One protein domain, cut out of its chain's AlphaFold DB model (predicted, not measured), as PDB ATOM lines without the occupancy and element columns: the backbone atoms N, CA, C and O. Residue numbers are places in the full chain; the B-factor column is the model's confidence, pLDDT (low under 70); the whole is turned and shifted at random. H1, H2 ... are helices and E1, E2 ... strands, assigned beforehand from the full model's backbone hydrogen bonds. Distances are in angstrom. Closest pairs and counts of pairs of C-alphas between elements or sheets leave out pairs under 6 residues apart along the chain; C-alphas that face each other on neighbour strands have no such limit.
ATOM      1  N   GLU A   2      18.035  34.145  -5.114       80.12
ATOM      2  CA  GLU A   2      17.970  35.013  -6.292       80.12
ATOM      3  C   GLU A   2      17.576  36.406  -5.810       80.12
ATOM      4  O   GLU A   2      16.758  36.525  -4.894       80.12
ATOM      5  N   PHE A   3      18.175  37.423  -6.418       88.94
ATOM      6  CA  PHE A   3      17.939  38.831  -6.123       88.94
ATOM      7  C   PHE A   3      17.470  39.531  -7.404       88.94
ATOM      8  O   PHE A   3      17.831  39.091  -8.502       88.94
ATOM      9  N   ASP A   4      16.631  40.557  -7.287       91.00
ATOM     10  CA  ASP A   4      16.245  41.397  -8.425       91.00
ATOM     11  C   ASP A   4      17.334  42.436  -8.770       91.00
ATOM     12  O   ASP A   4      18.425  42.444  -8.201       91.00
ATOM     13  N   SER A   5      17.057  43.314  -9.740       90.62
ATOM     14  CA  SER A   5      17.973  44.396 -10.135       90.62
ATOM     15  C   SER A   5      18.190  45.464  -9.058       90.62
ATOM     16  O   SER A   5      19.098  46.279  -9.196       90.62
ATOM     17  N   GLU A   6      17.347  45.480  -8.028       93.50
ATOM     18  CA  GLU A   6      17.397  46.394  -6.886       93.50
ATOM     19  C   GLU A   6      17.980  45.703  -5.637       93.50
ATOM     20  O   GLU A   6      17.940  46.262  -4.544       93.50
ATOM     21  N   ASP A   7      18.560  44.508  -5.809       89.25
ATOM     22  CA  ASP A   7      19.166  43.680  -4.763       89.25
ATOM     23  C   ASP A   7      18.164  43.176  -3.700       89.25
ATOM     24  O   ASP A   7      18.537  42.761  -2.600       89.25
ATOM     25  N   ASN A   8      16.867  43.145  -4.029       90.94
ATOM     26  CA  ASN A   8      15.856  42.534  -3.173       90.94
ATOM     27  C   ASN A   8      15.856  41.018  -3.356       90.94
ATOM     28  O   ASN A   8      15.813  40.507  -4.476       90.94
ATOM     29  N   LEU A   9      15.835  40.275  -2.247       88.62
ATOM     30  CA  LEU A   9      15.720  38.819  -2.263       88.62
ATOM     31  C   LEU A   9      14.355  38.395  -2.833       88.62
ATOM     32  O   LEU A   9      13.336  38.491  -2.152       88.62
ATOM     33  N   ILE A  10      14.345  37.863  -4.054       90.00
ATOM     34  CA  ILE A  10      13.130  37.378  -4.730       90.00
ATOM     35  C   ILE A  10      12.877  35.888  -4.502       90.00
ATOM     36  O   ILE A  10      11.742  35.424  -4.604       90.00
ATOM     37  N   TYR A  11      13.919  35.113  -4.187       83.44
ATOM     38  CA  TYR A  11      13.776  33.677  -3.966       83.44
ATOM     39  C   TYR A  11      14.854  33.123  -3.038       83.44
ATOM     40  O   TYR A  11      16.055  33.269  -3.274       83.44
ATOM     41  N   GLN A  12      14.430  32.379  -2.021       86.25
ATOM     42  CA  GLN A  12      15.300  31.582  -1.166       86.25
ATOM     43  C   GLN A  12      14.709  30.186  -1.005       86.25
ATOM     44  O   GLN A  12      13.500  30.020  -0.880       86.25
ATOM     45  N   ASN A  13      15.571  29.171  -0.983       83.94
ATOM     46  CA  ASN A  13      15.175  27.839  -0.563       83.94
ATOM     47  C   ASN A  13      16.233  27.209   0.337       83.94
ATOM     48  O   ASN A  13      17.347  27.715   0.491       83.94
ATOM     49  N   SER A  14      15.858  26.094   0.946       87.69
ATOM     50  CA  SER A  14      16.752  25.227   1.696       87.69
ATOM     51  C   SER A  14      16.307  23.791   1.478       87.69
ATOM     52  O   SER A  14      15.108  23.522   1.371       87.69
ATOM     53  N   TRP A  15      17.265  22.872   1.380       85.44
ATOM     54  CA  TRP A  15      16.991  21.467   1.097       85.44
ATOM     55  C   TRP A  15      17.660  20.554   2.100       85.44
ATOM     56  O   TRP A  15      18.789  20.789   2.524       85.44
ATOM     57  N   VAL A  16      16.958  19.472   2.409       89.50
ATOM     58  CA  VAL A  16      17.468  18.347   3.183       89.50
ATOM     59  C   VAL A  16      17.572  17.167   2.230       89.50
ATOM     60  O   VAL A  16      16.620  16.857   1.512       89.50
ATOM     61  N   THR A  17      18.735  16.529   2.179       88.38
ATOM     62  CA  THR A  17      18.968  15.373   1.313       88.38
ATOM     63  C   THR A  17      19.837  14.347   2.023       88.38
ATOM     64  O   THR A  17      20.755  14.706   2.754       88.38
ATOM     65  N   SER A  18      19.540  13.068   1.803       92.81
ATOM     66  CA  SER A  18      20.400  11.950   2.200       92.81
ATOM     67  C   SER A  18      21.540  11.706   1.204       92.81
ATOM     68  O   SER A  18      22.419  10.889   1.466       92.81
ATOM     69  N   LEU A  19      21.538  12.400   0.057       90.62
ATOM     70  CA  LEU A  19      22.600  12.310  -0.938       90.62
ATOM     71  C   LEU A  19      23.871  12.979  -0.416       90.62
ATOM     72  O   LEU A  19      23.846  14.115   0.057       90.62
ATOM     73  N   THR A  20      25.005  12.302  -0.557       91.75
ATOM     74  CA  THR A  20      26.293  12.861  -0.150       91.75
ATOM     75  C   THR A  20      26.728  13.974  -1.108       91.75
ATOM     76  O   THR A  20      26.852  13.776  -2.318       91.75
ATOM     77  N   LEU A  21      26.969  15.168  -0.564       91.44
ATOM     78  CA  LEU A  21      27.368  16.351  -1.325       91.44
ATOM     79  C   LEU A  21      28.892  16.500  -1.309       91.44
ATOM     80  O   LEU A  21      29.457  17.160  -0.445       91.44
ATOM     81  N   HIS A  22      29.566  15.861  -2.265       89.31
ATOM     82  CA  HIS A  22      31.034  15.817  -2.287       89.31
ATOM     83  C   HIS A  22      31.699  17.088  -2.823       89.31
ATOM     84  O   HIS A  22      32.842  17.375  -2.483       89.31
ATOM     85  N   ASN A  23      31.028  17.824  -3.709       92.69
ATOM     86  CA  ASN A  23      31.557  19.054  -4.286       92.69
ATOM     87  C   ASN A  23      30.433  19.936  -4.841       92.69
ATOM     88  O   ASN A  23      29.269  19.531  -4.926       92.69
ATOM     89  N   TYR A  24      30.816  21.133  -5.284       90.19
ATOM     90  CA  TYR A  24      29.917  22.121  -5.873       90.19
ATOM     91  C   TYR A  24      29.048  21.566  -7.016       90.19
ATOM     92  O   TYR A  24      27.863  21.888  -7.088       90.19
ATOM     93  N   LEU A  25      29.570  20.687  -7.881       90.06
ATOM     94  CA  LEU A  25      28.794  20.125  -8.995       90.06
ATOM     95  C   LEU A  25      27.640  19.238  -8.505       90.06
ATOM     96  O   LEU A  25      26.563  19.259  -9.102       90.06
ATOM     97  N   TYR A  26      27.829  18.486  -7.418       90.88
ATOM     98  CA  TYR A  26      26.750  17.703  -6.804       90.88
ATOM     99  C   TYR A  26      25.700  18.610  -6.164       90.88
ATOM    100  O   TYR A  26      24.507  18.399  -6.390       90.88
ATOM    101  N   CYS A  27      26.124  19.670  -5.469       89.25
ATOM    102  CA  CYS A  27      25.207  20.693  -4.961       89.25
ATOM    103  C   CYS A  27      24.378  21.307  -6.100       89.25
ATOM    104  O   CYS A  27      23.162  21.428  -5.978       89.25
ATOM    105  N   MET A  28      24.997  21.603  -7.248       90.06
ATOM    106  CA  MET A  28      24.300  22.133  -8.426       90.06
ATOM    107  C   MET A  28      23.319  21.134  -9.057       90.06
ATOM    108  O   MET A  28      22.277  21.544  -9.570       90.06
ATOM    109  N   LYS A  29      23.604  19.827  -9.016       90.44
ATOM    110  CA  LYS A  29      22.668  18.788  -9.485       90.44
ATOM    111  C   LYS A  29      21.444  18.674  -8.584       90.44
ATOM    112  O   LYS A  29      20.326  18.707  -9.094       90.44
ATOM    113  N   VAL A  30      21.652  18.604  -7.266       90.62
ATOM    114  CA  VAL A  30      20.550  18.669  -6.292       90.62
ATOM    115  C   VAL A  30      19.771  19.964  -6.492       90.62
ATOM    116  O   VAL A  30      18.542  19.951  -6.460       90.62
ATOM    117  N   MET A  31      20.477  21.046  -6.840       88.81
ATOM    118  CA  MET A  31      19.851  22.323  -7.114       88.81
ATOM    119  C   MET A  31      18.894  22.332  -8.285       88.81
ATOM    120  O   MET A  31      17.727  22.712  -8.152       88.81
ATOM    121  N   ARG A  32      19.353  21.808  -9.412       89.25
ATOM    122  CA  ARG A  32      18.516  21.636 -10.594       89.25
ATOM    123  C   ARG A  32      17.338  20.704 -10.326       89.25
ATOM    124  O   ARG A  32      16.236  21.012 -10.762       89.25
ATOM    125  N   ALA A  33      17.534  19.621  -9.573       88.12
ATOM    126  CA  ALA A  33      16.455  18.699  -9.219       88.12
ATOM    127  C   ALA A  33      15.372  19.369  -8.354       88.12
ATOM    128  O   ALA A  33      14.182  19.242  -8.641       88.12
ATOM    129  N   GLY A  34      15.765  20.144  -7.340       87.56
ATOM    130  CA  GLY A  34      14.816  20.886  -6.510       87.56
ATOM    131  C   GLY A  34      14.044  21.953  -7.296       87.56
ATOM    132  O   GLY A  34      12.851  22.143  -7.063       87.56
ATOM    133  N   ARG A  35      14.680  22.604  -8.280       85.38
ATOM    134  CA  ARG A  35      13.992  23.535  -9.194       85.38
ATOM    135  C   ARG A  35      13.058  22.823 -10.169       85.38
ATOM    136  O   ARG A  35      11.960  23.316 -10.408       85.38
ATOM    137  N   ALA A  36      13.447  21.653 -10.667       87.19
ATOM    138  CA  ALA A  36      12.577  20.827 -11.497       87.19
ATOM    139  C   ALA A  36      11.308  20.414 -10.737       87.19
ATOM    140  O   ALA A  36      10.223  20.504 -11.297       87.19
ATOM    141  N   LYS A  37      11.409  20.063  -9.443       84.75
ATOM    142  CA  LYS A  37      10.232  19.795  -8.595       84.75
ATOM    143  C   LYS A  37       9.254  20.974  -8.593       84.75
ATOM    144  O   LYS A  37       8.060  20.766  -8.772       84.75
ATOM    145  N   TRP A  38       9.761  22.193  -8.411       83.62
ATOM    146  CA  TRP A  38       8.923  23.394  -8.423       83.62
ATOM    147  C   TRP A  38       8.250  23.617  -9.784       83.62
ATOM    148  O   TRP A  38       7.058  23.901  -9.825       83.62
ATOM    149  N   SER A  39       8.970  23.429 -10.895       82.94
ATOM    150  CA  SER A  39       8.382  23.523 -12.241       82.94
ATOM    151  C   SER A  39       7.306  22.449 -12.471       82.94
ATOM    152  O   SER A  39       6.218  22.773 -12.935       82.94
ATOM    153  N   ILE A  40       7.528  21.202 -12.034       84.44
ATOM    154  CA  ILE A  40       6.517  20.132 -12.095       84.44
ATOM    155  C   ILE A  40       5.251  20.527 -11.319       84.44
ATOM    156  O   ILE A  40       4.137  20.346 -11.809       84.44
ATOM    157  N   GLU A  41       5.404  21.084 -10.118       81.69
ATOM    158  CA  GLU A  41       4.284  21.534  -9.285       81.69
ATOM    159  C   GLU A  41       3.528  22.717  -9.912       81.69
ATOM    160  O   GLU A  41       2.299  22.708 -10.009       81.69
ATOM    161  N   ASN A  42       4.258  23.717 -10.396       83.00
ATOM    162  CA  ASN A  42       3.668  24.965 -10.863       83.00
ATOM    163  C   ASN A  42       3.112  24.888 -12.294       83.00
ATOM    164  O   ASN A  42       2.165  25.597 -12.631       83.00
ATOM    165  N   GLU A  43       3.674  24.032 -13.145       84.25
ATOM    166  CA  GLU A  43       3.256  23.892 -14.542       84.25
ATOM    167  C   GLU A  43       2.405  22.635 -14.733       84.25
ATOM    168  O   GLU A  43       1.228  22.727 -15.097       84.25
ATOM    169  N   THR A  44       2.971  21.454 -14.460       85.25
ATOM    170  CA  THR A  44       2.304  20.174 -14.730       85.25
ATOM    171  C   THR A  44       1.126  19.954 -13.790       85.25
ATOM    172  O   THR A  44       0.005  19.774 -14.259       85.25
ATOM    173  N   PHE A  45       1.329  20.018 -12.470       85.62
ATOM    174  CA  PHE A  45       0.228  19.815 -11.526       85.62
ATOM    175  C   PHE A  45      -0.840  20.896 -11.673       85.62
ATOM    176  O   PHE A  45      -2.020  20.567 -11.708       85.62
ATOM    177  N   ASN A  46      -0.465  22.162 -11.860       86.88
ATOM    178  CA  ASN A  46      -1.436  23.220 -12.137       86.88
ATOM    179  C   ASN A  46      -2.276  22.933 -13.397       86.88
ATOM    180  O   ASN A  46      -3.491  23.119 -13.387       86.88
ATOM    181  N   THR A  47      -1.659  22.411 -14.461       86.31
ATOM    182  CA  THR A  47      -2.363  21.977 -15.679       86.31
ATOM    183  C   THR A  47      -3.343  20.845 -15.390       86.31
ATOM    184  O   THR A  47      -4.519  20.934 -15.747       86.31
ATOM    185  N   LEU A  48      -2.887  19.800 -14.700       87.75
ATOM    186  CA  LEU A  48      -3.708  18.637 -14.367       87.75
ATOM    187  C   LEU A  48      -4.896  18.992 -13.456       87.75
ATOM    188  O   LEU A  48      -5.960  18.378 -13.538       87.75
ATOM    189  N   LYS A  49      -4.741  20.015 -12.618       85.38
ATOM    190  CA  LYS A  49      -5.795  20.517 -11.732       85.38
ATOM    191  C   LYS A  49      -6.769  21.449 -12.459       85.38
ATOM    192  O   LYS A  49      -7.977  21.240 -12.403       85.38
ATOM    193  N   ASN A  50      -6.257  22.441 -13.193       83.75
ATOM    194  CA  ASN A  50      -7.048  23.589 -13.649       83.75
ATOM    195  C   ASN A  50      -7.400  23.595 -15.142       83.75
ATOM    196  O   ASN A  50      -8.293  24.339 -15.556       83.75
ATOM    197  N   LEU A  51      -6.738  22.788 -15.976       82.62
ATOM    198  CA  LEU A  51      -6.943  22.814 -17.430       82.62
ATOM    199  C   LEU A  51      -7.860  21.714 -17.965       82.62
ATOM    200  O   LEU A  51      -7.993  21.612 -19.175       82.62
ATOM    201  N   GLY A  52      -8.578  20.990 -17.100       80.81
ATOM    202  CA  GLY A  52      -9.663  20.082 -17.506       80.81
ATOM    203  C   GLY A  52      -9.386  18.588 -17.335       80.81
ATOM    204  O   GLY A  52     -10.192  17.791 -17.799       80.81
TER     205      GLY A  52
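Overview. This is residues 2 to 52 of the 163 residues of an uncharacterized protein of Endozoicomonas montiporae (UniProt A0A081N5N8). One long helix, H1, makes the longest axis; before it the chain makes a small hook, residues 2 to 11, then crosses past the helix and loops round to its start. Residues 4 to 9 in the hook and 36 to 52, mostly H1, stick out. The printed part has 51 residues with one named strand, E1, then one named helix; its class is mostly helix. It is only just loose, close to extended, with a radius of gyration of the C-alphas of 14.6 A, flat, spanning 44 by 34 by 15 A.

Along the chain. E1 is residues 9 to 11, beginning at C-alpha 9 (15.720, 38.819, -2.263). H1 is residues 24 to 50, 37.8 A long, from C-alpha 24 (29.917, 22.121, -5.873) to C-alpha 50 (-7.048, 23.589, -13.649).

Arrangement. Residues 2 to 3 pair antiparallel with E1, which pairs with no named strand. E1 and H1 are apart. In H1, 21 of 23 O i to N i+4 pairs are within hydrogen-bond range.

Size, cuts and confidence. The farthest C-alphas, of His 22 and Gly 52, are 43.7 A apart. The link from E1 to H1, 12 residues, is long. The printed part has no cut, and no printed residue is under 70 in pLDDT.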